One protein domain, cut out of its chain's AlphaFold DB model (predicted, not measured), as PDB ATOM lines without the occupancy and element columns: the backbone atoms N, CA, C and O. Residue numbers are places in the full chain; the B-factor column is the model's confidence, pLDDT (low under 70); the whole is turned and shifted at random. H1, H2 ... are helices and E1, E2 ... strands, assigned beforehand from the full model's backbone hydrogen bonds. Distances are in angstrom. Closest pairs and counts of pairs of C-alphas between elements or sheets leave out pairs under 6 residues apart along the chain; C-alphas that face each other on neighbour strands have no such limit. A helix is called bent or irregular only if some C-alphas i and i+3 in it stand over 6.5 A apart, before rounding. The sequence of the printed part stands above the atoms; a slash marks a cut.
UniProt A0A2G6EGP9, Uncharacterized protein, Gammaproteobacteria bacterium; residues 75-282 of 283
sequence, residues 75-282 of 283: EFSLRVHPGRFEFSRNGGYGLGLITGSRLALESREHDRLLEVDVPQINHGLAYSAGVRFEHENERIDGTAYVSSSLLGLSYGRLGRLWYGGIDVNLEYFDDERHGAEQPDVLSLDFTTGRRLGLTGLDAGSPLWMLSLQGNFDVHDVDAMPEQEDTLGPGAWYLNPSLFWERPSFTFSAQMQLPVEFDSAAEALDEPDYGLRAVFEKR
ATOM      1  N   GLU A  75     228.703 168.935 230.576       68.56
ATOM      2  CA  GLU A  75     227.915 169.336 231.728       68.56
ATOM      3  C   GLU A  75     228.674 170.339 232.590       68.56
ATOM      4  O   GLU A  75     229.888 170.225 232.783       68.56
ATOM      5  N   PHE A  76     227.949 171.320 233.125       75.69
ATOM      6  CA  PHE A  76     228.451 172.246 234.132       75.69
ATOM      7  C   PHE A  76     227.582 172.169 235.376       75.69
ATOM      8  O   PHE A  76     226.373 172.392 235.305       75.69
ATOM      9  N   SER A  77     228.200 171.918 236.526       72.44
ATOM     10  CA  SER A  77     227.509 171.827 237.804       72.44
ATOM     11  C   SER A  77     228.065 172.812 238.826       72.44
ATOM     12  O   SER A  77     229.267 173.047 238.935       72.44
ATOM     13  N   LEU A  78     227.157 173.401 239.595       77.25
ATOM     14  CA  LEU A  78     227.443 174.217 240.758       77.25
ATOM     15  C   LEU A  78     226.876 173.514 241.984       77.25
ATOM     16  O   LEU A  78     225.684 173.216 242.038       77.25
ATOM     17  N   ARG A  79     227.701 173.324 243.007       74.94
ATOM     18  CA  ARG A  79     227.276 172.753 244.282       74.94
ATOM     19  C   ARG A  79     227.607 173.675 245.438       74.94
ATOM     20  O   ARG A  79     228.711 174.209 245.531       74.94
ATOM     21  N   VAL A  80     226.651 173.827 246.347       77.75
ATOM     22  CA  VAL A  80     226.762 174.660 247.539       77.75
ATOM     23  C   VAL A  80     226.434 173.827 248.772       77.75
ATOM     24  O   VAL A  80     225.309 173.365 248.945       77.75
ATOM     25  N   HIS A  81     227.410 173.700 249.666       77.62
ATOM     26  CA  HIS A  81     227.219 173.147 251.002       77.62
ATOM     27  C   HIS A  81     227.042 174.313 251.973       77.62
ATOM     28  O   HIS A  81     228.021 175.023 252.228       77.62
ATOM     29  N   PRO A  82     225.832 174.582 252.489       73.06
ATOM     30  CA  PRO A  82     225.655 175.563 253.550       73.06
ATOM     31  C   PRO A  82     226.471 175.196 254.795       73.06
ATOM     32  O   PRO A  82     226.691 174.022 255.106       73.06
ATOM     33  N   GLY A  83     226.892 176.217 255.546       63.62
ATOM     34  CA  GLY A  83     227.469 176.009 256.873       63.62
ATOM     35  C   GLY A  83     226.483 175.315 257.825       63.62
ATOM     36  O   GLY A  83     225.272 175.287 257.593       63.62
ATOM     37  N   ARG A  84     226.986 174.758 258.935       64.88
ATOM     38  CA  ARG A  84     226.123 174.127 259.948       64.88
ATOM     39  C   ARG A  84     225.149 175.159 260.525       64.88
ATOM     40  O   ARG A  84     225.555 176.248 260.925       64.88
ATOM     41  N   PHE A  85     223.873 174.790 260.625       59.94
ATOM     42  CA  PHE A  85     222.878 175.603 261.319       59.94
ATOM     43  C   PHE A  85     223.199 175.650 262.817       59.94
ATOM     44  O   PHE A  85     222.927 174.700 263.552       59.94
ATOM     45  N   GLU A  86     223.758 176.762 263.289       57.44
ATOM     46  CA  GLU A  86     223.883 177.024 264.719       57.44
ATOM     47  C   GLU A  86     222.701 177.858 265.216       57.44
ATOM     48  O   GLU A  86     222.689 179.091 265.168       57.44
ATOM     49  N   PHE A  87     221.699 177.172 265.765       58.81
ATOM     50  CA  PHE A  87     220.648 177.804 266.559       58.81
ATOM     51  C   PHE A  87     221.169 178.064 267.973       58.81
ATOM     52  O   PHE A  87     220.774 177.419 268.942       58.81
ATOM     53  N   SER A  88     222.111 178.996 268.092       59.31
ATOM     54  CA  SER A  88     222.613 179.453 269.384       59.31
ATOM     55  C   SER A  88     222.536 180.972 269.479       59.31
ATOM     56  O   SER A  88     222.562 181.688 268.477       59.31
ATOM     57  N   ARG A  89     222.461 181.476 270.716       55.53
ATOM     58  CA  ARG A  89     222.424 182.916 271.007       55.53
ATOM     59  C   ARG A  89     223.684 183.644 270.510       55.53
ATOM     60  O   ARG A  89     223.618 184.840 270.254       55.53
ATOM     61  N   ASN A  90     224.790 182.910 270.347       63.41
ATOM     62  CA  ASN A  90     226.056 183.399 269.795       63.41
ATOM     63  C   ASN A  90     226.165 183.172 268.271       63.41
ATOM     64  O   ASN A  90     226.824 183.953 267.597       63.41
ATOM     65  N   GLY A  91     225.497 182.148 267.726       54.50
ATOM     66  CA  GLY A  91     225.501 181.751 266.307       54.50
ATOM     67  C   GLY A  91     224.521 182.526 265.416       54.50
ATOM     68  O   GLY A  91     224.257 182.135 264.280       54.50
ATOM     69  N   GLY A  92     223.949 183.621 265.928       58.56
ATOM     70  CA  GLY A  92     223.142 184.553 265.140       58.56
ATOM     71  C   GLY A  92     221.834 183.975 264.592       58.56
ATOM     72  O   GLY A  92     221.351 184.476 263.586       58.56
ATOM     73  N   TYR A  93     221.267 182.938 265.224       58.75
ATOM     74  CA  TYR A  93     220.001 182.306 264.808       58.75
ATOM     75  C   TYR A  93     219.986 181.875 263.329       58.75
ATOM     76  O   TYR A  93     219.051 182.180 262.594       58.75
ATOM     77  N   GLY A  94     221.029 181.176 262.878       48.22
ATOM     78  CA  GLY A  94     221.100 180.671 261.502       48.22
ATOM     79  C   GLY A  94     221.657 181.662 260.474       48.22
ATOM     80  O   GLY A  94     221.826 181.295 259.318       48.22
ATOM     81  N   LEU A  95     222.048 182.879 260.868       52.88
ATOM     82  CA  LEU A  95     222.756 183.809 259.972       52.88
ATOM     83  C   LEU A  95     224.199 183.368 259.646       52.88
ATOM     84  O   LEU A  95     224.818 183.917 258.736       52.88
ATOM     85  N   GLY A  96     224.726 182.349 260.334       50.38
ATOM     86  CA  GLY A  96     226.014 181.715 260.025       50.38
ATOM     87  C   GLY A  96     226.029 180.851 258.756       50.38
ATOM     88  O   GLY A  96     227.083 180.336 258.404       50.38
ATOM     89  N   LEU A  97     224.899 180.703 258.050       49.53
ATOM     90  CA  LEU A  97     224.787 179.881 256.831       49.53
ATOM     91  C   LEU A  97     225.749 180.292 255.711       49.53
ATOM     92  O   LEU A  97     226.190 179.447 254.932       49.53
ATOM     93  N   ILE A  98     226.070 181.585 255.643       52.72
ATOM     94  CA  ILE A  98     226.978 182.164 254.645       52.72
ATOM     95  C   ILE A  98     228.436 182.030 255.112       52.72
ATOM     96  O   ILE A  98     229.355 181.874 254.310       52.72
ATOM     97  N   THR A  99     228.661 182.054 256.425       50.72
ATOM     98  CA  THR A  99     229.987 182.026 257.042       50.72
ATOM     99  C   THR A  99     230.477 180.581 257.152       50.72
ATOM    100  O   THR A  99     230.407 179.954 258.202       50.72
ATOM    101  N   GLY A 100     230.956 180.033 256.036       55.62
ATOM    102  CA  GLY A 100     231.456 178.656 255.954       55.62
ATOM    103  C   GLY A 100     230.800 177.817 254.863       55.62
ATOM    104  O   GLY A 100     231.006 176.603 254.844       55.62
ATOM    105  N   SER A 101     230.033 178.442 253.965       60.34
ATOM    106  CA  SER A 101     229.543 177.754 252.782       60.34
ATOM    107  C   SER A 101     230.710 177.313 251.897       60.34
ATOM    108  O   SER A 101     231.683 178.048 251.692       60.34
ATOM    109  N   ARG A 102     230.638 176.082 251.388       63.84
ATOM    110  CA  ARG A 102     231.608 175.559 250.421       63.84
ATOM    111  C   ARG A 102     230.953 175.499 249.058       63.84
ATOM    112  O   ARG A 102     229.884 174.912 248.917       63.84
ATOM    113  N   LEU A 103     231.619 176.095 248.079       68.31
ATOM    114  CA  LEU A 103     231.205 176.090 246.686       68.31
ATOM    115  C   LEU A 103     232.148 175.182 245.896       68.31
ATOM    116  O   LEU A 103     233.370 175.295 246.037       68.31
ATOM    117  N   ALA A 104     231.576 174.286 245.104       69.94
ATOM    118  CA  ALA A 104     232.281 173.466 244.131       69.94
ATOM    119  C   ALA A 104     231.684 173.736 242.747       69.94
ATOM    120  O   ALA A 104     230.470 173.897 242.613       69.94
ATOM    121  N   LEU A 105     232.557 173.850 241.751       67.00
ATOM    122  CA  LEU A 105     232.197 173.986 240.348       67.00
ATOM    123  C   LEU A 105     232.844 172.811 239.624       67.00
ATOM    124  O   LEU A 105     234.061 172.649 239.723       67.00
ATOM    125  N   GLU A 106     232.051 172.024 238.914       69.19
ATOM    126  CA  GLU A 106     232.542 170.883 238.146       69.19
ATOM    127  C   GLU A 106     232.134 171.065 236.682       69.19
ATOM    128  O   GLU A 106     231.082 171.627 236.365       69.19
ATOM    129  N   SER A 107     233.012 170.641 235.777       63.41
ATOM    130  CA  SER A 107     232.727 170.559 234.350       63.41
ATOM    131  C   SER A 107     233.136 169.176 233.880       63.41
ATOM    132  O   SER A 107     234.251 168.738 234.176       63.41
ATOM    133  N   ARG A 108     232.227 168.485 233.193       64.06
ATOM    134  CA  ARG A 108     232.421 167.100 232.765       64.06
ATOM    135  C   ARG A 108     232.102 166.963 231.286       64.06
ATOM    136  O   ARG A 108     231.105 167.502 230.815       64.06
ATOM    137  N   GLU A 109     232.962 166.255 230.571       60.31
ATOM    138  CA  GLU A 109     232.722 165.828 229.194       60.31
ATOM    139  C   GLU A 109     232.366 164.338 229.250       60.31
ATOM    140  O   GLU A 109     233.135 163.539 229.791       60.31
ATOM    141  N   HIS A 110     231.171 163.984 228.783       61.91
ATOM    142  CA  HIS A 110     230.681 162.610 228.752       61.91
ATOM    143  C   HIS A 110     230.942 162.006 227.373       61.91
ATOM    144  O   HIS A 110     230.610 162.605 226.348       61.91
ATOM    145  N   ASP A 111     231.535 160.810 227.371       50.91
ATOM    146  CA  ASP A 111     231.848 160.032 226.174       50.91
ATOM    147  C   ASP A 111     231.210 158.638 226.330       50.91
ATOM    148  O   ASP A 111     231.660 157.859 227.166       50.91
ATOM    149  N   ARG A 112     230.113 158.394 225.592       40.19
ATOM    150  CA  ARG A 112     229.322 157.164 225.291       40.19
ATOM    151  C   ARG A 112     229.261 155.926 226.223       40.19
ATOM    152  O   ARG A 112     228.573 154.973 225.864       40.19
ATOM    153  N   LEU A 113     229.915 155.855 227.377       36.72
ATOM    154  CA  LEU A 113     229.991 154.641 228.199       36.72
ATOM    155  C   LEU A 113     229.181 154.783 229.492       36.72
ATOM    156  O   LEU A 113     229.543 155.576 230.354       36.72
ATOM    157  N   LEU A 114     228.122 153.965 229.581       42.12
ATOM    158  CA  LEU A 114     227.281 153.620 230.740       42.12
ATOM    159  C   LEU A 114     227.634 154.353 232.048       42.12
ATOM    160  O   LEU A 114     228.600 154.017 232.742       42.12
ATOM    161  N   GLU A 115     226.798 155.327 232.396       46.09
ATOM    162  CA  GLU A 115     226.907 156.124 233.614       46.09
ATOM    163  C   GLU A 115     226.361 155.342 234.818       46.09
ATOM    164  O   GLU A 115     225.198 155.434 235.196       46.09
ATOM    165  N   VAL A 116     227.216 154.524 235.432       46.50
ATOM    166  CA  VAL A 116     226.942 153.958 236.760       46.50
ATOM    167  C   VAL A 116     227.559 154.901 237.785       46.50
ATOM    168  O   VAL A 116     228.771 154.883 237.987       46.50
ATOM    169  N   ASP A 117     226.765 155.764 238.406       51.56
ATOM    170  CA  ASP A 117     227.279 156.752 239.359       51.56
ATOM    171  C   ASP A 117     227.398 156.215 240.785       51.56
ATOM    172  O   ASP A 117     226.458 155.638 241.337       51.56
ATOM    173  N   VAL A 118     228.571 156.445 241.388       49.53
ATOM    174  CA  VAL A 118     228.892 156.006 242.751       49.53
ATOM    175  C   VAL A 118     228.160 156.883 243.759       49.53
ATOM    176  O   VAL A 118     228.318 158.103 243.707       49.53
ATOM    177  N   PRO A 119     227.434 156.293 244.733       51.84
ATOM    178  CA  PRO A 119     226.761 157.068 245.753       51.84
ATOM    179  C   PRO A 119     227.734 157.975 246.499       51.84
ATOM    180  O   PRO A 119     228.702 157.504 247.106       51.84
ATOM    181  N   GLN A 120     227.477 159.279 246.473       60.97
ATOM    182  CA  GLN A 120     228.274 160.222 247.233       60.97
ATOM    183  C   GLN A 120     227.998 160.117 248.720       60.97
ATOM    184  O   GLN A 120     226.862 160.053 249.191       60.97
ATOM    185  N   ILE A 121     229.082 160.187 249.476       67.38
ATOM    186  CA  ILE A 121     229.058 160.363 250.914       67.38
ATOM    187  C   ILE A 121     228.915 161.858 251.183       67.38
ATOM    188  O   ILE A 121     229.893 162.595 251.199       67.38
ATOM    189  N   ASN A 122     227.685 162.305 251.408       69.44
ATOM    190  CA  ASN A 122     227.419 163.679 251.812       69.44
ATOM    191  C   ASN A 122     227.504 163.796 253.342       69.44
ATOM    192  O   ASN A 122     227.015 162.937 254.083       69.44
ATOM    193  N   HIS A 123     228.107 164.869 253.859       76.88
ATOM    194  CA  HIS A 123     228.089 165.167 255.292       76.88
ATOM    195  C   HIS A 123     227.444 166.528 255.574       76.88
ATOM    196  O   HIS A 123     228.099 167.563 255.715       76.88
ATOM    197  N   GLY A 124     226.127 166.499 255.746       82.56
ATOM    198  CA  GLY A 124     225.276 167.668 255.898       82.56
ATOM    199  C   GLY A 124     224.341 167.831 254.709       82.56
ATOM    200  O   GLY A 124     224.107 166.888 253.963       82.56
ATOM    201  N   LEU A 125     223.777 169.030 254.595       84.38
ATOM    202  CA  LEU A 125     222.909 169.430 253.493       84.38
ATOM    203  C   LEU A 125     223.770 169.948 252.337       84.38
ATOM    204  O   LEU A 125     224.714 170.698 252.595       84.38
ATOM    205  N   ALA A 126     223.419 169.626 251.098       81.69
ATOM    206  CA  ALA A 126     223.985 170.256 249.914       81.69
ATOM    207  C   ALA A 126     222.893 170.573 248.890       81.69
ATOM    208  O   ALA A 126     221.925 169.833 248.727       81.69
ATOM    209  N   TYR A 127     223.075 171.689 248.195       85.00
ATOM    210  CA  TYR A 127     222.282 172.066 247.033       85.00
ATOM    211  C   TYR A 127     223.161 171.952 245.803       85.00
ATOM    212  O   TYR A 127     224.324 172.362 245.836       85.00
ATOM    213  N   SER A 128     222.615 171.449 244.708       81.75
ATOM    214  CA  SER A 128     223.296 171.477 243.425       81.75
ATOM    215  C   SER A 128     222.388 172.014 242.331       81.75
ATOM    216  O   SER A 128     221.171 171.872 242.380       81.75
ATOM    217  N   ALA A 129     222.999 172.679 241.367       83.25
ATOM    218  CA  ALA A 129     222.383 173.069 240.118       83.25
ATOM    219  C   ALA A 129     223.334 172.669 238.992       83.25
ATOM    220  O   ALA A 129     224.540 172.543 239.210       83.25
ATOM    221  N   GLY A 130     222.843 172.450 237.788       81.88
ATOM    222  CA  GLY A 130     223.706 172.349 236.625       81.88
ATOM    223  C   GLY A 130     222.938 172.401 235.329       81.88
ATOM    224  O   GLY A 130     221.714 172.432 235.321       81.88
ATOM    225  N   VAL A 131     223.694 172.462 234.250       82.38
ATOM    226  CA  VAL A 131     223.183 172.542 232.888       82.38
ATOM    227  C   VAL A 131     223.971 171.570 232.028       82.38
ATOM    228  O   VAL A 131     225.202 171.510 232.122       82.38
ATOM    229  N   ARG A 132     223.260 170.807 231.202       81.19
ATOM    230  CA  ARG A 132     223.845 169.899 230.222       81.19
ATOM    231  C   ARG A 132     223.757 170.524 228.844       81.19
ATOM    232  O   ARG A 132     222.740 171.099 228.466       81.19
ATOM    233  N   PHE A 133     224.853 170.414 228.112       79.81
ATOM    234  CA  PHE A 133     224.974 170.832 226.733       79.81
ATOM    235  C   PHE A 133     225.204 169.622 225.844       79.81
ATOM    236  O   PHE A 133     226.034 168.766 226.155       79.81
ATOM    237  N   GLU A 134     224.532 169.602 224.704       76.31
ATOM    238  CA  GLU A 134     224.666 168.556 223.698       76.31
ATOM    239  C   GLU A 134     225.287 169.088 222.417       76.31
ATOM    240  O   GLU A 134     225.085 170.245 222.026       76.31
ATOM    241  N   HIS A 135     226.086 168.230 221.780       69.81
ATOM    242  CA  HIS A 135     226.758 168.511 220.522       69.81
ATOM    243  C   HIS A 135     226.321 167.511 219.451       69.81
ATOM    244  O   HIS A 135     226.581 166.312 219.551       69.81
ATOM    245  N   GLU A 136     225.680 168.017 218.403       64.50
ATOM    246  CA  GLU A 136     225.224 167.215 217.271       64.50
ATOM    247  C   GLU A 136     226.207 167.376 216.099       64.50
ATOM    248  O   GLU A 136     226.377 168.475 215.565       64.50
ATOM    249  N   ASN A 137     226.869 166.286 215.699       58.50
ATOM    250  CA  ASN A 137     227.846 166.298 214.602       58.50
ATOM    251  C   ASN A 137     227.203 166.169 213.207       58.50
ATOM    252  O   ASN A 137     227.875 166.410 212.203       58.50
ATOM    253  N   GLU A 138     225.919 165.804 213.117       56.59
ATOM    254  CA  GLU A 138     225.256 165.493 211.840       56.59
ATOM    255  C   GLU A 138     224.626 166.713 211.144       56.59
ATOM    256  O   GLU A 138     224.275 166.656 209.961       56.59
ATOM    257  N   ARG A 139     224.556 167.866 211.822       49.72
ATOM    258  CA  ARG A 139     223.987 169.103 211.274       49.72
ATOM    259  C   ARG A 139     225.074 170.144 210.996       49.72
ATOM    260  O   ARG A 139     225.943 170.402 211.820       49.72
ATOM    261  N   ILE A 140     224.968 170.791 209.831       46.03
ATOM    262  CA  ILE A 140     225.940 171.678 209.141       46.03
ATOM    263  C   ILE A 140     226.542 172.833 209.990       46.03
ATOM    264  O   ILE A 140     227.458 173.500 209.517       46.03
ATOM    265  N   ASP A 141     226.104 173.056 211.234       55.59
ATOM    266  CA  ASP A 141     226.517 174.206 212.055       55.59
ATOM    267  C   ASP A 141     227.213 173.863 213.391       55.59
ATOM    268  O   ASP A 141     227.646 174.784 214.075       55.59
ATOM    269  N   GLY A 142     227.341 172.585 213.790       59.03
ATOM    270  CA  GLY A 142     228.114 172.184 214.989       59.03
ATOM    271  C   GLY A 142     227.798 172.990 216.262       59.03
ATOM    272  O   GLY A 142     228.694 173.340 217.033       59.03
ATOM    273  N   THR A 143     226.538 173.398 216.443       66.19
ATOM    274  CA  THR A 143     226.155 174.310 217.526       66.19
ATOM    275  C   THR A 143     225.816 173.522 218.782       66.19
ATOM    276  O   THR A 143     224.900 172.705 218.778       66.19
ATOM    277  N   ALA A 144     226.536 173.807 219.870       72.62
ATOM    278  CA  ALA A 144     226.157 173.334 221.193       72.62
ATOM    279  C   ALA A 144     224.837 173.991 221.620       72.62
ATOM    280  O   ALA A 144     224.649 175.197 221.426       72.62
ATOM    281  N   TYR A 145     223.944 173.216 222.220       73.50
ATOM    282  CA  TYR A 145     222.699 173.710 222.807       73.50
ATOM    283  C   TYR A 145     222.517 173.132 224.207       73.50
ATOM    284  O   TYR A 145     223.172 172.155 224.551       73.50
ATOM    285  N   VAL A 146     221.683 173.773 225.027       79.69
ATOM    286  CA  VAL A 146     221.336 173.260 226.359       79.69
ATOM    287  C   VAL A 146     220.292 172.170 226.165       79.69
ATOM    288  O   VAL A 146     219.251 172.461 225.590       79.69
ATOM    289  N   SER A 147     220.570 170.946 226.603       80.31
ATOM    290  CA  SER A 147     219.608 169.842 226.523       80.31
ATOM    291  C   SER A 147     218.815 169.666 227.809       80.31
ATOM    292  O   SER A 147     217.633 169.338 227.758       80.31
ATOM    293  N   SER A 148     219.438 169.927 228.961       82.19
ATOM    294  CA  SER A 148     218.759 169.830 230.248       82.19
ATOM    295  C   SER A 148     219.325 170.766 231.313       82.19
ATOM    296  O   SER A 148     220.450 171.273 231.230       82.19
ATOM    297  N   SER A 149     218.514 171.012 232.339       84.88
ATOM    298  CA  SER A 149     218.895 171.705 233.568       84.88
ATOM    299  C   SER A 149     218.607 170.816 234.771       84.88
ATOM    300  O   SER A 149     217.498 170.324 234.930       84.88
ATOM    301  N   LEU A 150     219.584 170.649 235.657       85.38
ATOM    302  CA  LEU A 150     219.479 169.799 236.838       85.38
ATOM    303  C   LEU A 150     219.440 170.639 238.112       85.38
ATOM    304  O   LEU A 150     220.248 171.551 238.291       85.38
ATOM    305  N   LEU A 151     218.550 170.287 239.033       88.31
ATOM    306  CA  LEU A 151     218.509 170.789 240.401       88.31
ATOM    307  C   LEU A 151     218.558 169.613 241.370       88.31
ATOM    308  O   LEU A 151     217.801 168.663 241.233       88.31
ATOM    309  N   GLY A 152     219.426 169.687 242.372       86.00
ATOM    310  CA  GLY A 152     219.632 168.612 243.334       86.00
ATOM    311  C   GLY A 152     219.630 169.101 244.773       86.00
ATOM    312  O   GLY A 152     220.143 170.179 245.087       86.00
ATOM    313  N   LEU A 153     219.089 168.276 245.656       87.81
ATOM    314  CA  LEU A 153     219.123 168.433 247.098       87.81
ATOM    315  C   LEU A 153     219.618 167.131 247.711       87.81
ATOM    316  O   LEU A 153     218.988 166.092 247.546       87.81
ATOM    317  N   SER A 154     220.700 167.202 248.472       87.06
ATOM    318  CA  SER A 154     221.216 166.046 249.192       87.06
ATOM    319  C   SER A 154     221.346 166.315 250.675       87.06
ATOM    320  O   SER A 154     221.640 167.428 251.122       87.06
ATOM    321  N   TYR A 155     221.127 165.274 251.466       87.31
ATOM    322  CA  TYR A 155     221.427 165.275 252.881       87.31
ATOM    323  C   TYR A 155     222.064 163.955 253.276       87.31
ATOM    324  O   TYR A 155     221.455 162.900 253.131       87.31
ATOM    325  N   GLY A 156     223.255 164.017 253.861       87.62
ATOM    326  CA  GLY A 156     223.932 162.836 254.373       87.62
ATOM    327  C   GLY A 156     224.495 163.030 255.771       87.62
ATOM    328  O   GLY A 156     224.755 164.142 256.240       87.62
ATOM    329  N   ARG A 157     224.666 161.919 256.482       86.94
ATOM    330  CA  ARG A 157     225.281 161.885 257.802       86.94
ATOM    331  C   ARG A 157     226.183 160.671 257.930       86.94
ATOM    332  O   ARG A 157     225.728 159.542 258.113       86.94
ATOM    333  N   LEU A 158     227.481 160.941 257.955       84.81
ATOM    334  CA  LEU A 158     228.492 159.972 258.341       84.81
ATOM    335  C   LEU A 158     228.660 159.964 259.864       84.81
ATOM    336  O   LEU A 158     229.214 160.878 260.472       84.81
ATOM    337  N   GLY A 159     228.130 158.925 260.500       82.69
ATOM    338  CA  GLY A 159     228.407 158.618 261.893       82.69
ATOM    339  C   GLY A 159     229.746 157.903 262.066       82.69
ATOM    340  O   GLY A 159     230.524 157.703 261.136       82.69
ATOM    341  N   ARG A 160     229.999 157.438 263.291       83.12
ATOM    342  CA  ARG A 160     231.247 156.734 263.623       83.12
ATOM    343  C   ARG A 160     231.398 155.386 262.906       83.12
ATOM    344  O   ARG A 160     232.510 154.964 262.628       83.12
ATOM    345  N   LEU A 161     230.281 154.702 262.661       88.94
ATOM    346  CA  LEU A 161     230.238 153.363 262.054       88.94
ATOM    347  C   LEU A 161     229.264 153.258 260.885       88.94
ATOM    348  O   LEU A 161     229.422 152.366 260.059       88.94
ATOM    349  N   TRP A 162     228.258 154.128 260.849       90.25
ATOM    350  CA  TRP A 162     227.144 154.058 259.915       90.25
ATOM    351  C   TRP A 162     227.071 155.332 259.092       90.25
ATOM    352  O   TRP A 162     227.317 156.418 259.616       90.25
ATOM    353  N   TYR A 163     226.692 155.174 257.836       89.75
ATOM    354  CA  TYR A 163     226.332 156.239 256.921       89.75
ATOM    355  C   TYR A 163     224.837 156.146 256.607       89.75
ATOM    356  O   TYR A 163     224.280 155.048 256.516       89.75
ATOM    357  N   GLY A 164     224.196 157.299 256.467       91.62
ATOM    358  CA  GLY A 164     222.843 157.423 255.943       91.62
ATOM    359  C   GLY A 164     222.745 158.689 255.107       91.62
ATOM    360  O   GLY A 164     223.226 159.733 255.550       91.62
ATOM    361  N   GLY A 165     222.139 158.588 253.932       90.38
ATOM    362  CA  GLY A 165     221.969 159.678 252.984       90.38
ATOM    363  C   GLY A 165     220.635 159.589 252.256       90.38
ATOM    364  O   GLY A 165     220.053 158.509 252.135       90.38
ATOM    365  N   ILE A 166     220.148 160.744 251.830       89.38
ATOM    366  CA  ILE A 166     219.019 160.898 250.925       89.38
ATOM    367  C   ILE A 166     219.377 161.959 249.893       89.38
ATOM    368  O   ILE A 166     219.901 163.021 250.247       89.38
ATOM    369  N   ASP A 167     219.052 161.686 248.641       89.19
ATOM    370  CA  ASP A 167     219.330 162.567 247.520       89.19
ATOM    371  C   ASP A 167     218.065 162.688 246.662       89.19
ATOM    372  O   ASP A 167     217.384 161.700 246.389       89.19
ATOM    373  N   VAL A 168     217.718 163.914 246.279       89.94
ATOM    374  CA  VAL A 168     216.580 164.236 245.413       89.94
ATOM    375  C   VAL A 168     217.094 165.109 244.284       89.94
ATOM    376  O   VAL A 168     217.634 166.182 244.545       89.94
ATOM    377  N   ASN A 169     216.907 164.679 243.044       88.81
ATOM    378  CA  ASN A 169     217.308 165.422 241.858       88.81
ATOM    379  C   ASN A 169     216.116 165.592 240.922       88.81
ATOM    380  O   ASN A 169     215.315 164.680 240.771       88.81
ATOM    381  N   LEU A 170     216.012 166.759 240.306       89.12
ATOM    382  CA  LEU A 170     215.024 167.082 239.293       89.12
ATOM    383  C   LEU A 170     215.761 167.571 238.054       89.12
ATOM    384  O   LEU A 170     216.501 168.556 238.121       89.12
ATOM    385  N   GLU A 171     215.588 166.856 236.954       87.06
ATOM    386  CA  GLU A 171     216.148 167.191 235.655       87.06
ATOM    387  C   GLU A 171     215.027 167.662 234.730       87.06
ATOM    388  O   GLU A 171     214.045 166.951 234.528       87.06
ATOM    389  N   TYR A 172     215.192 168.876 234.212       87.75
ATOM    390  CA  TYR A 172     214.295 169.523 233.267       87.75
ATOM    391  C   TYR A 172     214.874 169.428 231.864       87.75
ATOM    392  O   TYR A 172     216.012 169.869 231.671       87.75
ATOM    393  N   PHE A 173     214.117 168.909 230.902       84.75
ATOM    394  CA  PHE A 173     214.563 168.775 229.509       84.75
ATOM    395  C   PHE A 173     214.030 169.916 228.627       84.75
ATOM    396  O   PHE A 173     213.003 170.519 228.923       84.75
ATOM    397  N   ASP A 174     214.775 170.276 227.574       80.75
ATOM    398  CA  ASP A 174     214.355 171.298 226.603       80.75
ATOM    399  C   ASP A 174     213.661 170.658 225.384       80.75
ATOM    400  O   ASP A 174     214.301 170.023 224.539       80.75
ATOM    401  N   ASP A 175     212.345 170.856 225.272       70.06
ATOM    402  CA  ASP A 175     211.484 170.207 224.269       70.06
ATOM    403  C   ASP A 175     211.555 170.829 222.862       70.06
ATOM    404  O   ASP A 175     211.019 170.286 221.891       70.06
ATOM    405  N   GLU A 176     212.205 171.987 222.701       61.97
ATOM    406  CA  GLU A 176     212.084 172.795 221.479       61.97
ATOM    407  C   GLU A 176     212.729 172.167 220.221       61.97
ATOM    408  O   GLU A 176     212.444 172.620 219.104       61.97
ATOM    409  N   ARG A 177     213.583 171.135 220.343       56.69
ATOM    410  CA  ARG A 177     214.336 170.566 219.199       56.69
ATOM    411  C   ARG A 177     214.058 169.113 218.830       56.69
ATOM    412  O   ARG A 177     214.160 168.803 217.643       56.69
ATOM    413  N   HIS A 178     213.711 168.242 219.771       56.34
ATOM    414  CA  HIS A 178     213.621 166.801 219.490       56.34
ATOM    415  C   HIS A 178     212.302 166.377 218.826       56.34
ATOM    416  O   HIS A 178     212.141 165.221 218.446       56.34
ATOM    417  N   GLY A 179     211.352 167.302 218.637       53.97
ATOM    418  CA  GLY A 179     210.066 167.018 217.986       53.97
ATOM    419  C   GLY A 179     209.151 166.072 218.779       53.97
ATOM    420  O   GLY A 179     208.019 165.840 218.354       53.97
ATOM    421  N   ALA A 180     209.624 165.575 219.921       59.16
ATOM    422  CA  ALA A 180     208.906 164.815 220.925       59.16
ATOM    423  C   ALA A 180     209.199 165.449 222.291       59.16
ATOM    424  O   ALA A 180     210.347 165.780 222.580       59.16
ATOM    425  N   GLU A 181     208.142 165.631 223.075       68.44
ATOM    426  CA  GLU A 181     208.183 166.132 224.449       68.44
ATOM    427  C   GLU A 181     208.876 165.079 225.323       68.44
ATOM    428  O   GLU A 181     208.426 163.927 225.380       68.44
ATOM    429  N   GLN A 182     210.017 165.435 225.917       74.25
ATOM    430  CA  GLN A 182     210.738 164.560 226.833       74.25
ATOM    431  C   GLN A 182     210.276 164.888 228.254       74.25
ATOM    432  O   GLN A 182     210.413 166.031 228.679       74.25
ATOM    433  N   PRO A 183     209.734 163.919 229.013       79.56
ATOM    434  CA  PRO A 183     209.262 164.213 230.356       79.56
ATOM    435  C   PRO A 183     210.429 164.595 231.267       79.56
ATOM    436  O   PRO A 183     211.509 163.997 231.206       79.56
ATOM    437  N   ASP A 184     210.176 165.551 232.156       85.94
ATOM    438  CA  ASP A 184     211.078 165.877 233.254       85.94
ATOM    439  C   ASP A 184     211.295 164.640 234.135       85.94
ATOM    440  O   ASP A 184     210.394 163.817 234.317       85.94
ATOM    441  N   VAL A 185     212.477 164.502 234.733       85.31
ATOM    442  CA  VAL A 185     212.818 163.323 235.541       85.31
ATOM    443  C   VAL A 185     213.078 163.725 236.987       85.31
ATOM    444  O   VAL A 185     213.980 164.507 237.286       85.31
ATOM    445  N   LEU A 186     212.305 163.145 237.906       88.50
ATOM    446  CA  LEU A 186     212.543 163.202 239.345       88.50
ATOM    447  C   LEU A 186     213.268 161.931 239.795       88.50
ATOM    448  O   LEU A 186     212.709 160.839 239.743       88.50
ATOM    449  N   SER A 187     214.477 162.079 240.318       87.88
ATOM    450  CA  SER A 187     215.289 160.984 240.850       87.88
ATOM    451  C   SER A 187     215.379 161.083 242.372       87.88
ATOM    452  O   SER A 187     215.683 162.141 242.923       87.88
ATOM    453  N   LEU A 188     215.135 159.973 243.061       90.06
ATOM    454  CA  LEU A 188     215.181 159.845 244.515       90.06
ATOM    455  C   LEU A 188     216.113 158.697 244.892       90.06
ATOM    456  O   LEU A 188     215.935 157.589 244.402       90.06
ATOM    457  N   ASP A 189     217.063 158.933 245.791       89.94
ATOM    458  CA  ASP A 189     217.994 157.913 246.275       89.94
ATOM    459  C   ASP A 189     218.028 157.894 247.804       89.94
ATOM    460  O   ASP A 189     218.079 158.934 248.465       89.94
ATOM    461  N   PHE A 190     218.003 156.694 248.375       92.38
ATOM    462  CA  PHE A 190     218.204 156.444 249.794       92.38
ATOM    463  C   PHE A 190     219.425 155.561 249.972       92.38
ATOM    464  O   PHE A 190     219.399 154.379 249.638       92.38
ATOM    465  N   THR A 191     220.469 156.098 250.595       91.75
ATOM    466  CA  THR A 191     221.709 155.360 250.834       91.75
ATOM    467  C   THR A 191     221.888 155.055 252.314       91.75
ATOM    468  O   THR A 191     221.753 155.920 253.178       91.75
ATOM    469  N   THR A 192     222.278 153.826 252.639       94.44
ATOM    470  CA  THR A 192     222.808 153.475 253.959       94.44
ATOM    471  C   THR A 192     224.118 152.721 253.823       94.44
ATOM    472  O   THR A 192     224.356 152.042 252.833       94.44
ATOM    473  N   GLY A 193     224.999 152.823 254.811       92.31
ATOM    474  CA  GLY A 193     226.275 152.131 254.757       92.31
ATOM    475  C   GLY A 193     226.910 151.897 256.110       92.31
ATOM    476  O   GLY A 193     226.513 152.477 257.119       92.31
ATOM    477  N   ARG A 194     227.924 151.035 256.133       91.94
ATOM    478  CA  ARG A 194     228.669 150.662 257.329       91.94
ATOM    479  C   ARG A 194     230.163 150.564 257.052       91.94
ATOM    480  O   ARG A 194     230.588 149.935 256.086       91.94
ATOM    481  N   ARG A 195     230.969 151.127 257.954       90.06
ATOM    482  CA  ARG A 195     232.424 150.943 257.938       90.06
ATOM    483  C   ARG A 195     232.781 149.488 258.245       90.06
ATOM    484  O   ARG A 195     232.373 148.926 259.265       90.06
ATOM    485  N   LEU A 196     233.556 148.892 257.352       87.81
ATOM    486  CA  LEU A 196     234.102 147.550 257.439       87.81
ATOM    487  C   LEU A 196     235.447 147.572 258.173       87.81
ATOM    488  O   LEU A 196     236.313 148.397 257.911       87.81
ATOM    489  N   GLY A 197     235.635 146.638 259.099       79.06
ATOM    490  CA  GLY A 197     236.860 146.489 259.883       79.06
ATOM    491  C   GLY A 197     236.565 145.841 261.232       79.06
ATOM    492  O   GLY A 197     235.421 145.838 261.678       79.06
ATOM    493  N   LEU A 198     237.597 145.313 261.901       65.06
ATOM    494  CA  LEU A 198     237.461 144.688 263.231       65.06
ATOM    495  C   LEU A 198     236.753 145.611 264.230       65.06
ATOM    496  O   LEU A 198     235.912 145.170 265.006       65.06
ATOM    497  N   THR A 199     237.091 146.899 264.185       65.75
ATOM    498  CA  THR A 199     236.396 147.938 264.946       65.75
ATOM    499  C   THR A 199     235.548 148.835 264.050       65.75
ATOM    500  O   THR A 199     234.573 149.394 264.538       65.75
ATOM    501  N   GLY A 200     235.897 148.988 262.763       65.88
ATOM    502  CA  GLY A 200     235.254 149.930 261.833       65.88
ATOM    503  C   GLY A 200     235.459 151.404 262.211       65.88
ATOM    504  O   GLY A 200     234.798 152.278 261.663       65.88
ATOM    505  N   LEU A 201     236.344 151.674 263.178       74.25
ATOM    506  CA  LEU A 201     236.570 152.999 263.756       74.25
ATOM    507  C   LEU A 201     237.727 153.758 263.103       74.25
ATOM    508  O   LEU A 201     237.915 154.931 263.414       74.25
ATOM    509  N   ASP A 202     238.525 153.093 262.264       77.69
ATOM    510  CA  ASP A 202     239.605 153.757 261.536       77.69
ATOM    511  C   ASP A 202     239.005 154.634 260.433       77.69
ATOM    512  O   ASP A 202     238.114 154.187 259.704       77.69
ATOM    513  N   ALA A 203     239.499 155.864 260.301       71.75
ATOM    514  CA  ALA A 203     239.055 156.804 259.276       71.75
ATOM    515  C   ALA A 203     239.269 156.230 257.865       71.75
ATOM    516  O   ALA A 203     238.417 156.407 256.997       71.75
ATOM    517  N   GLY A 204     240.338 155.448 257.678       79.62
ATOM    518  CA  GLY A 204     240.625 154.730 256.437       79.62
ATOM    519  C   GLY A 204     240.018 153.326 256.355       79.62
ATOM    520  O   GLY A 204     240.545 152.501 255.605       79.62
ATOM    521  N   SER A 205     238.990 153.018 257.155       87.94
ATOM    522  CA  SER A 205     238.198 151.788 257.018       87.94
ATOM    523  C   SER A 205     237.318 151.873 255.769       87.94
ATOM    524  O   SER A 205     236.646 152.897 255.610       87.94
ATOM    525  N   PRO A 206     237.243 150.817 254.937       90.94
ATOM    526  CA  PRO A 206     236.319 150.788 253.810       90.94
ATOM    527  C   PRO A 206     234.872 150.972 254.284       90.94
ATOM    528  O   PRO A 206     234.491 150.460 255.332       90.94
ATOM    529  N   LEU A 207     234.061 151.691 253.524       90.31
ATOM    530  CA  LEU A 207     232.638 151.908 253.740       90.31
ATOM    531  C   LEU A 207     231.859 151.065 252.727       90.31
ATOM    532  O   LEU A 207     231.916 151.318 251.530       90.31
ATOM    533  N   TRP A 208     231.136 150.058 253.205       93.12
ATOM    534  CA  TRP A 208     230.161 149.348 252.381       93.12
ATOM    535  C   TRP A 208     228.841 150.104 252.406       93.12
ATOM    536  O   TRP A 208     228.428 150.546 253.479       93.12
ATOM    537  N   MET A 209     228.181 150.252 251.266       92.75
ATOM    538  CA  MET A 209     226.922 150.971 251.140       92.75
ATOM    539  C   MET A 209     225.913 150.159 250.335       92.75
ATOM    540  O   MET A 209     226.260 149.285 249.542       92.75
ATOM    541  N   LEU A 210     224.649 150.463 250.571       94.12
ATOM    542  CA  LEU A 210     223.507 149.978 249.831       94.12
ATOM    543  C   LEU A 210     222.614 151.182 249.565       94.12
ATOM    544  O   LEU A 210     222.197 151.843 250.521       94.12
ATOM    545  N   SER A 211     222.343 151.459 248.292       91.94
ATOM    546  CA  SER A 211     221.403 152.501 247.898       91.94
ATOM    547  C   SER A 211     220.178 151.927 247.196       91.94
ATOM    548  O   SER A 211     220.260 150.889 246.538       91.94
ATOM    549  N   LEU A 212     219.032 152.565 247.416       92.31
ATOM    550  CA  LEU A 212     217.782 152.299 246.720       92.31
ATOM    551  C   LEU A 212     217.384 153.578 245.999       92.31
ATOM    552  O   LEU A 212     217.048 154.573 246.641       92.31
ATOM    553  N   GLN A 213     217.384 153.504 244.680       89.19
ATOM    554  CA  GLN A 213     217.137 154.623 243.795       89.19
ATOM    555  C   GLN A 213     215.837 154.402 243.022       89.19
ATOM    556  O   GLN A 213     215.585 153.292 242.566       89.19
ATOM    557  N   GLY A 214     215.041 155.452 242.850       86.44
ATOM    558  CA  GLY A 214     213.866 155.481 241.986       86.44
ATOM    559  C   GLY A 214     213.892 156.707 241.076       86.44
ATOM    560  O   GLY A 214     214.144 157.810 241.555       86.44
ATOM    561  N   ASN A 215     213.618 156.514 239.788       85.81
ATOM    562  CA  ASN A 215     213.482 157.582 238.799       85.81
ATOM    563  C   ASN A 215     212.028 157.630 238.314       85.81
ATOM    564  O   ASN A 215     211.468 156.593 237.948       85.81
ATOM    565  N   PHE A 216     211.427 158.817 238.308       85.38
ATOM    566  CA  PHE A 216     210.023 159.039 237.975       85.38
ATOM    567  C   PHE A 216     209.900 160.093 236.881       85.38
ATOM    568  O   PHE A 216     210.445 161.187 237.017       85.38
ATOM    569  N   ASP A 217     209.135 159.774 235.844       84.06
ATOM    570  CA  ASP A 217     208.823 160.712 234.771       84.06
ATOM    571  C   ASP A 217     207.698 161.648 235.252       84.06
ATOM    572  O   ASP A 217     206.573 161.215 235.534       84.06
ATOM    573  N   VAL A 218     208.012 162.932 235.385       82.25
ATOM    574  CA  VAL A 218     207.088 163.995 235.776       82.25
ATOM    575  C   VAL A 218     206.451 164.544 234.503       82.25
ATOM    576  O   VAL A 218     207.125 165.125 233.659       82.25
ATOM    577  N   HIS A 219     205.145 164.329 234.353       71.81
ATOM    578  CA  HIS A 219     204.386 164.848 233.216       71.81
ATOM    579  C   HIS A 219     203.817 166.227 233.549       71.81
ATOM    580  O   HIS A 219     203.409 166.476 234.690       71.81
ATOM    581  N   ASP A 220     203.761 167.108 232.551       56.19
ATOM    582  CA  ASP A 220     203.233 168.451 232.737       56.19
ATOM    583  C   ASP A 220     201.722 168.402 233.043       56.19
ATOM    584  O   ASP A 220     200.929 167.739 232.367       56.19
ATOM    585  N   VAL A 221     201.316 169.092 234.109       52.00
ATOM    586  CA  VAL A 221     199.963 169.021 234.704       52.00
ATOM    587  C   VAL A 221     198.901 169.677 233.801       52.00
ATOM    588  O   VAL A 221     197.700 169.563 234.052       52.00
ATOM    589  N   ASP A 222     199.331 170.338 232.725       50.81
ATOM    590  CA  ASP A 222     198.462 170.947 231.716       50.81
ATOM    591  C   ASP A 222     197.950 169.943 230.656       50.81
ATOM    592  O   ASP A 222     197.063 170.281 229.859       50.81
ATOM    593  N   ALA A 223     198.419 168.687 230.671       53.56
ATOM    594  CA  ALA A 223     197.797 167.589 229.931       53.56
ATOM    595  C   ALA A 223     196.474 167.168 230.610       53.56
ATOM    596  O   ALA A 223     196.373 167.054 231.827       53.56
ATOM    597  N   MET A 224     195.415 166.988 229.819       49.16
ATOM    598  CA  MET A 224     194.022 166.875 230.280       49.16
ATOM    599  C   MET A 224     193.790 165.925 231.484       49.16
ATOM    600  O   MET A 224     194.365 164.840 231.530       49.16
ATOM    601  N   PRO A 225     192.861 166.253 232.410       46.75
ATOM    602  CA  PRO A 225     192.730 165.607 233.723       46.75
ATOM    603  C   PRO A 225     192.036 164.225 233.714       46.75
ATOM    604  O   PRO A 225     191.371 163.876 234.686       46.75
ATOM    605  N   GLU A 226     192.139 163.436 232.640       47.97
ATOM    606  CA  GLU A 226     191.471 162.121 232.542       47.97
ATOM    607  C   GLU A 226     192.381 160.906 232.801       47.97
ATOM    608  O   GLU A 226     191.928 159.771 232.663       47.97
ATOM    609  N   GLN A 227     193.623 161.100 233.248       47.59
ATOM    610  CA  GLN A 227     194.464 160.009 233.754       47.59
ATOM    611  C   GLN A 227     194.821 160.236 235.226       47.59
ATOM    612  O   GLN A 227     195.761 160.952 235.571       47.59
ATOM    613  N   GLU A 228     194.016 159.626 236.102       47.31
ATOM    614  CA  GLU A 228     194.450 159.243 237.449       47.31
ATOM    615  C   GLU A 228     195.748 158.414 237.334       47.31
ATOM    616  O   GLU A 228     195.856 157.568 236.449       47.31
ATOM    617  N   ASP A 229     196.699 158.686 238.235       46.34
ATOM    618  CA  ASP A 229     198.079 158.164 238.328       46.34
ATOM    619  C   ASP A 229     199.142 158.874 237.459       46.34
ATOM    620  O   ASP A 229     199.783 158.303 236.584       46.34
ATOM    621  N   THR A 230     199.391 160.153 237.765       47.78
ATOM    622  CA  THR A 230     200.328 161.066 237.066       47.78
ATOM    623  C   THR A 230     201.827 160.835 237.358       47.78
ATOM    624  O   THR A 230     202.649 161.716 237.122       47.78
ATOM    625  N   LEU A 231     202.207 159.673 237.892       52.72
ATOM    626  CA  LEU A 231     203.604 159.238 237.979       52.72
ATOM    627  C   LEU A 231     203.718 157.981 237.120       52.72
ATOM    628  O   LEU A 231     203.123 156.957 237.458       52.72
ATOM    629  N   GLY A 232     204.454 158.068 236.008       54.84
ATOM    630  CA  GLY A 232     204.752 156.900 235.175       54.84
ATOM    631  C   GLY A 232     205.409 155.773 235.991       54.84
ATOM    632  O   GLY A 232     205.872 156.018 237.112       54.84
ATOM    633  N   PRO A 233     205.462 154.529 235.470       62.25
ATOM    634  CA  PRO A 233     206.080 153.408 236.174       62.25
ATOM    635  C   PRO A 233     207.527 153.761 236.529       62.25
ATOM    636  O   PRO A 233     208.393 153.844 235.659       62.25
ATOM    637  N   GLY A 234     207.768 154.029 237.814       69.25
ATOM    638  CA  GLY A 234     209.078 154.449 238.291       69.25
ATOM    639  C   GLY A 234     210.092 153.328 238.098       69.25
ATOM    640  O   GLY A 234     209.844 152.191 238.501       69.25
ATOM    641  N   ALA A 235     211.232 153.646 237.491       81.50
ATOM    642  CA  ALA A 235     212.337 152.709 237.369       81.50
ATOM    643  C   ALA A 235     213.112 152.698 238.686       81.50
ATOM    644  O   ALA A 235     213.591 153.743 239.132       81.50
ATOM    645  N   TRP A 236     213.226 151.530 239.311       85.94
ATOM    646  CA  TRP A 236     213.922 151.382 240.582       85.94
ATOM    647  C   TRP A 236     215.189 150.560 240.438       85.94
ATOM    648  O   TRP A 236     215.224 149.566 239.716       85.94
ATOM    649  N   TYR A 237     216.207 150.947 241.197       85.94
ATOM    650  CA  TYR A 237     217.519 150.329 241.183       85.94
ATOM    651  C   TYR A 237     218.030 150.109 242.602       85.94
ATOM    652  O   TYR A 237     217.905 150.966 243.478       85.94
ATOM    653  N   LEU A 238     218.642 148.950 242.825       90.62
ATOM    654  CA  LEU A 238     219.365 148.621 244.041       90.62
ATOM    655  C   LEU A 238     220.866 148.664 243.757       90.62
ATOM    656  O   LEU A 238     221.367 147.909 242.922       90.62
ATOM    657  N   ASN A 239     221.590 149.498 244.500       88.38
ATOM    658  CA  ASN A 239     223.005 149.750 244.264       88.38
ATOM    659  C   ASN A 239     223.876 149.362 245.471       88.38
ATOM    660  O   ASN A 239     224.161 150.202 246.334       88.38
ATOM    661  N   PRO A 240     224.322 148.099 245.600       92.62
ATOM    662  CA  PRO A 240     225.380 147.773 246.544       92.62
ATOM    663  C   PRO A 240     226.712 148.362 246.065       92.62
ATOM    664  O   PRO A 240     227.112 148.193 244.910       92.62
ATOM    665  N   SER A 241     227.434 149.013 246.970       89.62
ATOM    666  CA  SER A 241     228.726 149.619 246.668       89.62
ATOM    667  C   SER A 241     229.727 149.504 247.815       89.62
ATOM    668  O   SER A 241     229.404 149.204 248.967       89.62
ATOM    669  N   LEU A 242     230.997 149.688 247.478       91.06
ATOM    670  CA  LEU A 242     232.123 149.702 248.391       91.06
ATOM    671  C   LEU A 242     232.971 150.921 248.065       91.06
ATOM    672  O   LEU A 242     233.436 151.070 246.940       91.06
ATOM    673  N   PHE A 243     233.211 151.753 249.065       88.62
ATOM    674  CA  PHE A 243     234.065 152.921 248.968       88.62
ATOM    675  C   PHE A 243     235.233 152.787 249.940       88.62
ATOM    676  O   PHE A 243     235.046 152.469 251.113       88.62
ATOM    677  N   TRP A 244     236.454 153.015 249.480       88.75
ATOM    678  CA  TRP A 244     237.639 152.937 250.315       88.75
ATOM    679  C   TRP A 244     238.635 154.028 249.968       88.75
ATOM    680  O   TRP A 244     239.309 153.983 248.943       88.75
ATOM    681  N   GLU A 245     238.770 154.970 250.886       85.94
ATOM    682  CA  GLU A 245     239.715 156.064 250.768       85.94
ATOM    683  C   GLU A 245     240.907 155.863 251.704       85.94
ATOM    684  O   GLU A 245     240.779 155.510 252.885       85.94
ATOM    685  N   ARG A 246     242.097 156.087 251.157       86.31
ATOM    686  CA  ARG A 246     243.371 156.125 251.863       86.31
ATOM    687  C   ARG A 246     244.159 157.338 251.369       86.31
ATOM    688  O   ARG A 246     244.013 157.737 250.221       86.31
ATOM    689  N   PRO A 247     245.113 157.853 252.163       86.44
ATOM    690  CA  PRO A 247     245.941 158.984 251.735       86.44
ATOM    691  C   PRO A 247     246.671 158.785 250.393       86.44
ATOM    692  O   PRO A 247     247.026 159.756 249.739       86.44
ATOM    693  N   SER A 248     246.921 157.535 249.992       88.25
ATOM    694  CA  SER A 248     247.624 157.183 248.755       88.25
ATOM    695  C   SER A 248     246.720 156.696 247.622       88.25
ATOM    696  O   SER A 248     247.201 156.548 246.497       88.25
ATOM    697  N   PHE A 249     245.450 156.383 247.890       88.12
ATOM    698  CA  PHE A 249     244.538 155.882 246.865       88.12
ATOM    699  C   PHE A 249     243.071 156.008 247.268       88.12
ATOM    700  O   PHE A 249     242.733 155.920 248.446       88.12
ATOM    701  N   THR A 250     242.211 156.063 246.260       87.38
ATOM    702  CA  THR A 250     240.766 155.903 246.398       87.38
ATOM    703  C   THR A 250     240.328 154.709 245.564       87.38
ATOM    704  O   THR A 250     240.773 154.525 244.434       87.38
ATOM    705  N   PHE A 251     239.488 153.856 246.137       87.75
ATOM    706  CA  PHE A 251     238.860 152.741 245.446       87.75
ATOM    707  C   PHE A 251     237.350 152.818 245.633       87.75
ATOM    708  O   PHE A 251     236.873 152.911 246.763       87.75
ATOM    709  N   SER A 252     236.601 152.729 244.543       85.75
ATOM    710  CA  SER A 252     235.150 152.596 244.569       85.75
ATOM    711  C   SER A 252     234.716 151.444 243.672       85.75
ATOM    712  O   SER A 252     235.293 151.205 242.614       85.75
ATOM    713  N   ALA A 253     233.716 150.689 244.109       87.50
ATOM    714  CA  ALA A 253     233.089 149.642 243.318       87.50
ATOM    715  C   ALA A 253     231.588 149.637 243.575       87.50
ATOM    716  O   ALA A 253     231.161 149.782 244.718       87.50
ATOM    717  N   GLN A 254     230.797 149.443 242.532       84.19
ATOM    718  CA  GLN A 254     229.345 149.457 242.590       84.19
ATOM    719  C   GLN A 254     228.770 148.493 241.570       84.19
ATOM    720  O   GLN A 254     229.326 148.289 240.489       84.19
ATOM    721  N   MET A 255     227.626 147.935 241.933       85.44
ATOM    722  CA  MET A 255     226.739 147.239 241.023       85.44
ATOM    723  C   MET A 255     225.386 147.948 241.045       85.44
ATOM    724  O   MET A 255     224.966 148.372 242.115       85.44
ATOM    725  N   GLN A 256     224.730 148.076 239.900       85.19
ATOM    726  CA  GLN A 256     223.372 148.596 239.767       85.19
ATOM    727  C   GLN A 256     222.469 147.452 239.316       85.19
ATOM    728  O   GLN A 256     222.763 146.791 238.321       85.19
ATOM    729  N   LEU A 257     221.410 147.192 240.082       84.69
ATOM    730  CA  LEU A 257     220.461 146.109 239.834       84.69
ATOM    731  C   LEU A 257     219.056 146.690 239.630       84.69
ATOM    732  O   LEU A 257     218.555 147.307 240.571       84.69
ATOM    733  N   PRO A 258     218.399 146.490 238.479       84.50
ATOM    734  CA  PRO A 258     217.008 146.881 238.305       84.50
ATOM    735  C   PRO A 258     216.111 146.074 239.253       84.50
ATOM    736  O   PRO A 258     216.338 144.887 239.499       84.50
ATOM    737  N   VAL A 259     215.106 146.738 239.825       83.50
ATOM    738  CA  VAL A 259     214.120 146.129 240.722       83.50
ATOM    739  C   VAL A 259     212.753 146.184 240.058       83.50
ATOM    740  O   VAL A 259     212.130 147.240 239.966       83.50
ATOM    741  N   GLU A 260     212.270 145.023 239.637       76.56
ATOM    742  CA  GLU A 260     210.911 144.856 239.134       76.56
ATOM    743  C   GLU A 260     209.967 144.579 240.308       76.56
ATOM    744  O   GLU A 260     210.126 143.602 241.044       76.56
ATOM    745  N   PHE A 261     208.982 145.454 240.511       66.44
ATOM    746  CA  PHE A 261     207.952 145.260 241.538       66.44
ATOM    747  C   PHE A 261     206.719 144.516 241.016       66.44
ATOM    748  O   PHE A 261     205.922 144.038 241.829       66.44
ATOM    749  N   ASP A 262     206.577 144.382 239.693       61.72
ATOM    750  CA  ASP A 262     205.444 143.703 239.073       61.72
ATOM    751  C   ASP A 262     205.772 142.244 238.752       61.72
ATOM    752  O   ASP A 262     206.672 141.910 237.991       61.72
ATOM    753  N   SER A 263     205.004 141.348 239.365       48.25
ATOM    754  CA  SER A 263     205.161 139.896 239.263       48.25
ATOM    755  C   SER A 263     204.262 139.320 238.167       48.25
ATOM    756  O   SER A 263     203.532 138.357 238.381       48.25
ATOM    757  N   ALA A 264     204.300 139.908 236.973       47.59
ATOM    758  CA  ALA A 264     203.739 139.297 235.774       47.59
ATOM    759  C   ALA A 264     204.888 138.646 234.999       47.59
ATOM    760  O   ALA A 264     205.453 139.213 234.071       47.59
ATOM    761  N   ALA A 265     205.272 137.453 235.450       52.22
ATOM    762  CA  ALA A 265     206.260 136.623 234.786       52.22
ATOM    763  C   ALA A 265     205.818 136.342 233.345       52.22
ATOM    764  O   ALA A 265     204.941 135.506 233.166       52.22
ATOM    765  N   GLU A 266     206.406 137.018 232.353       48.16
ATOM    766  CA  GLU A 266     206.484 136.554 230.957       48.16
ATOM    767  C   GLU A 266     207.382 137.454 230.080       48.16
ATOM    768  O   GLU A 266     206.961 138.004 229.073       48.16
ATOM    769  N   ALA A 267     208.656 137.569 230.453       47.56
ATOM    770  CA  ALA A 267     209.801 137.590 229.540       47.56
ATOM    771  C   ALA A 267     211.055 137.502 230.413       47.56
ATOM    772  O   ALA A 267     211.327 138.392 231.207       47.56
ATOM    773  N   LEU A 268     211.793 136.397 230.324       46.62
ATOM    774  CA  LEU A 268     213.164 136.359 230.828       46.62
ATOM    775  C   LEU A 268     214.014 137.165 229.841       46.62
ATOM    776  O   LEU A 268     214.690 136.567 229.004       46.62
ATOM    777  N   ASP A 269     213.901 138.492 229.885       55.81
ATOM    778  CA  ASP A 269     214.956 139.338 229.343       55.81
ATOM    779  C   ASP A 269     216.200 139.165 230.221       55.81
ATOM    780  O   ASP A 269     216.123 138.821 231.409       55.81
ATOM    781  N   GLU A 270     217.365 139.264 229.593       51.44
ATOM    782  CA  GLU A 270     218.644 139.140 230.281       51.44
ATOM    783  C   GLU A 270     218.706 140.213 231.384       51.44
ATOM    784  O   GLU A 270     218.337 141.355 231.134       51.44
ATOM    785  N   PRO A 271     219.083 139.874 232.631       54.81
ATOM    786  CA  PRO A 271     219.117 140.868 233.694       54.81
ATOM    787  C   PRO A 271     220.146 141.949 233.351       54.81
ATOM    788  O   PRO A 271     221.350 141.689 233.381       54.81
ATOM    789  N   ASP A 272     219.668 143.159 233.076       70.94
ATOM    790  CA  ASP A 272     220.506 144.323 232.796       70.94
ATOM    791  C   ASP A 272     221.127 144.839 234.097       70.94
ATOM    792  O   ASP A 272     220.539 145.642 234.816       70.94
ATOM    793  N   TYR A 273     222.320 144.355 234.450       75.75
ATOM    794  CA  TYR A 273     223.082 144.872 235.588       75.75
ATOM    795  C   TYR A 273     224.273 145.720 235.134       75.75
ATOM    796  O   TYR A 273     225.051 145.340 234.260       75.75
ATOM    797  N   GLY A 274     224.465 146.861 235.796       78.06
ATOM    798  CA  GLY A 274     225.638 147.715 235.616       78.06
ATOM    799  C   GLY A 274     226.715 147.386 236.644       78.06
ATOM    800  O   GLY A 274     226.408 147.167 237.815       78.06
ATOM    801  N   LEU A 275     227.990 147.371 236.248       81.31
ATOM    802  CA  LEU A 275     229.110 147.277 237.187       81.31
ATOM    803  C   LEU A 275     230.158 148.339 236.868       81.31
ATOM    804  O   LEU A 275     230.660 148.411 235.748       81.31
ATOM    805  N   ARG A 276     230.543 149.113 237.885       81.12
ATOM    806  CA  ARG A 276     231.632 150.091 237.801       81.12
ATOM    807  C   ARG A 276     232.601 149.876 238.945       81.12
ATOM    808  O   ARG A 276     232.207 149.690 240.093       81.12
ATOM    809  N   ALA A 277     233.886 149.930 238.624       84.25
ATOM    810  CA  ALA A 277     234.948 149.993 239.610       84.25
ATOM    811  C   ALA A 277     235.959 151.056 239.186       84.25
ATOM    812  O   ALA A 277     236.414 151.061 238.042       84.25
ATOM    813  N   VAL A 278     236.308 151.944 240.109       82.38
ATOM    814  CA  VAL A 278     237.274 153.019 239.900       82.38
ATOM    815  C   VAL A 278     238.392 152.865 240.920       82.38
ATOM    816  O   VAL A 278     238.163 152.620 242.104       82.38
ATOM    817  N   PHE A 279     239.628 152.988 240.447       87.31
ATOM    818  CA  PHE A 279     240.808 153.018 241.295       87.31
ATOM    819  C   PHE A 279     241.656 154.228 240.928       87.31
ATOM    820  O   PHE A 279     242.174 154.321 239.815       87.31
ATOM    821  N   GLU A 280     241.837 155.120 241.889       83.88
ATOM    822  CA  GLU A 280     242.618 156.337 241.741       83.88
ATOM    823  C   GLU A 280     243.829 156.284 242.656       83.88
ATOM    824  O   GLU A 280     243.721 156.023 243.853       83.88
ATOM    825  N   LYS A 281     245.010 156.547 242.100       88.69
ATOM    826  CA  LYS A 281     246.258 156.579 242.858       88.69
ATOM    827  C   LYS A 281     246.726 158.017 243.028       88.69
ATOM    828  O   LYS A 281     246.915 158.721 242.040       88.69
ATOM    829  N   ARG A 282     246.994 158.412 244.273       82.62
ATOM    830  CA  ARG A 282     247.598 159.704 244.618       82.62
ATOM    831  C   ARG A 282     249.110 159.517 244.737       82.62
ATOM    832  O   ARG A 282     249.566 158.596 245.421       82.62
TER     833      ARG A 282
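This is residues 75 to 282 of the 283 residues of an uncharacterized protein of Gammaproteobacteria bacterium (UniProt A0A2G6EGP9). This is one wide sheet of ten strands rolled up into an incomplete barrel, open along one side between its edge strands E2 and E10, with the link of residues 111 to 123 running back through the hollow. The small helix H1 sits off one end of the wall, and the stretches 137 to 142, 222 to 229 and 262 to 270 stick out. You will find 208 residues printed, with one named helix and ten named strands along the chain as E1 H1 E2 E3 E4 E5 E6 E7 E8 E9 E10. Across the sheet the order is E2, E1, E3, E4, E5, E6, E7, E8, E9, E10, antiparallel throughout, and the class is mostly strand. The whole is only just loose, close to compact, with a radius of gyration of the C-alphas of 20.4 A and spans of 53 by 48 by 43 A.

Start at E1, residues 75 to 81, and look across to E2, residues 102 to 110: they are antiparallel neighbours at 160 degrees, with N 77 and O 106 2.9 A apart. Between them in the chain lies H1, residues 92 to 97, which is not on the sheet. On the other side of E1 is E3, residues 124 to 135, at 170 degrees, with N 78 and O 129 2.8 A apart. From E3 on, the strands form a meander, each strand the antiparallel neighbour of the one before, and each successive two are a hairpin. E4, residues 145 to 158, has N 152 2.8 A from O 128 of E3. E5, residues 162 to 173, has N 168 2.8 A from O 153 of E4. E6, residues 184 to 195, has N 189 2.8 A from O 167 of E5. E7, residues 207 to 218, has N 212 2.9 A from O 190 of E6. E8, residues 235 to 246, stands at 147 degrees to E7, with N 239 and O 211 2.8 A apart. E9, residues 249 to 259, has N 253 2.9 A from O 242 of E8. E10, residues 274 to 281, has N 278 2.8 A from O 252 of E9. The edge strands E2 and E10 are apart. From edge to edge the strands' lines turn by 63 degrees and the way across the sheet turns by 153 degrees: it is curled like part of a barrel, and twisted. In H1, 0 of 2 O i to N i+4 pairs and 2 of 3 O i to N i+3 pairs are within hydrogen-bond range.

Find C-alpha 75 at (227.915, 169.336, 231.728); from there E1 runs 19.7 A to His 81. H1 is irregular, with C-alphas 93 and 96 7.7 A apart. E2 covers 25.3 A and E3 35.4 A. E4, with 14 residues the longest strand, runs 38.5 A from C-alpha 145 at (222.699, 173.710, 222.807) to C-alpha 158 at (228.492, 159.972, 258.341). E5 measures 36.0 A, E6 35.9 A, E7 33.5 A, E8 34.4 A and E9 32.5 A. E10 runs 23.6 A and ends at C-alpha 281, (246.258, 156.579, 242.858).

The two C-alphas farthest apart are those of Asn 90 and Glu 266, 63.9 A. The printed part has no cut. Long links join E2 to E3, E6 to E7, E7 to E8 and E9 to E10. The mean pLDDT of the printed part is 73.0; look for values under 70 at residue 75 and in residues 83 to 122, 135 to 143, 176 to 181, 198 to 200, 220 to 234 and 261 to 271.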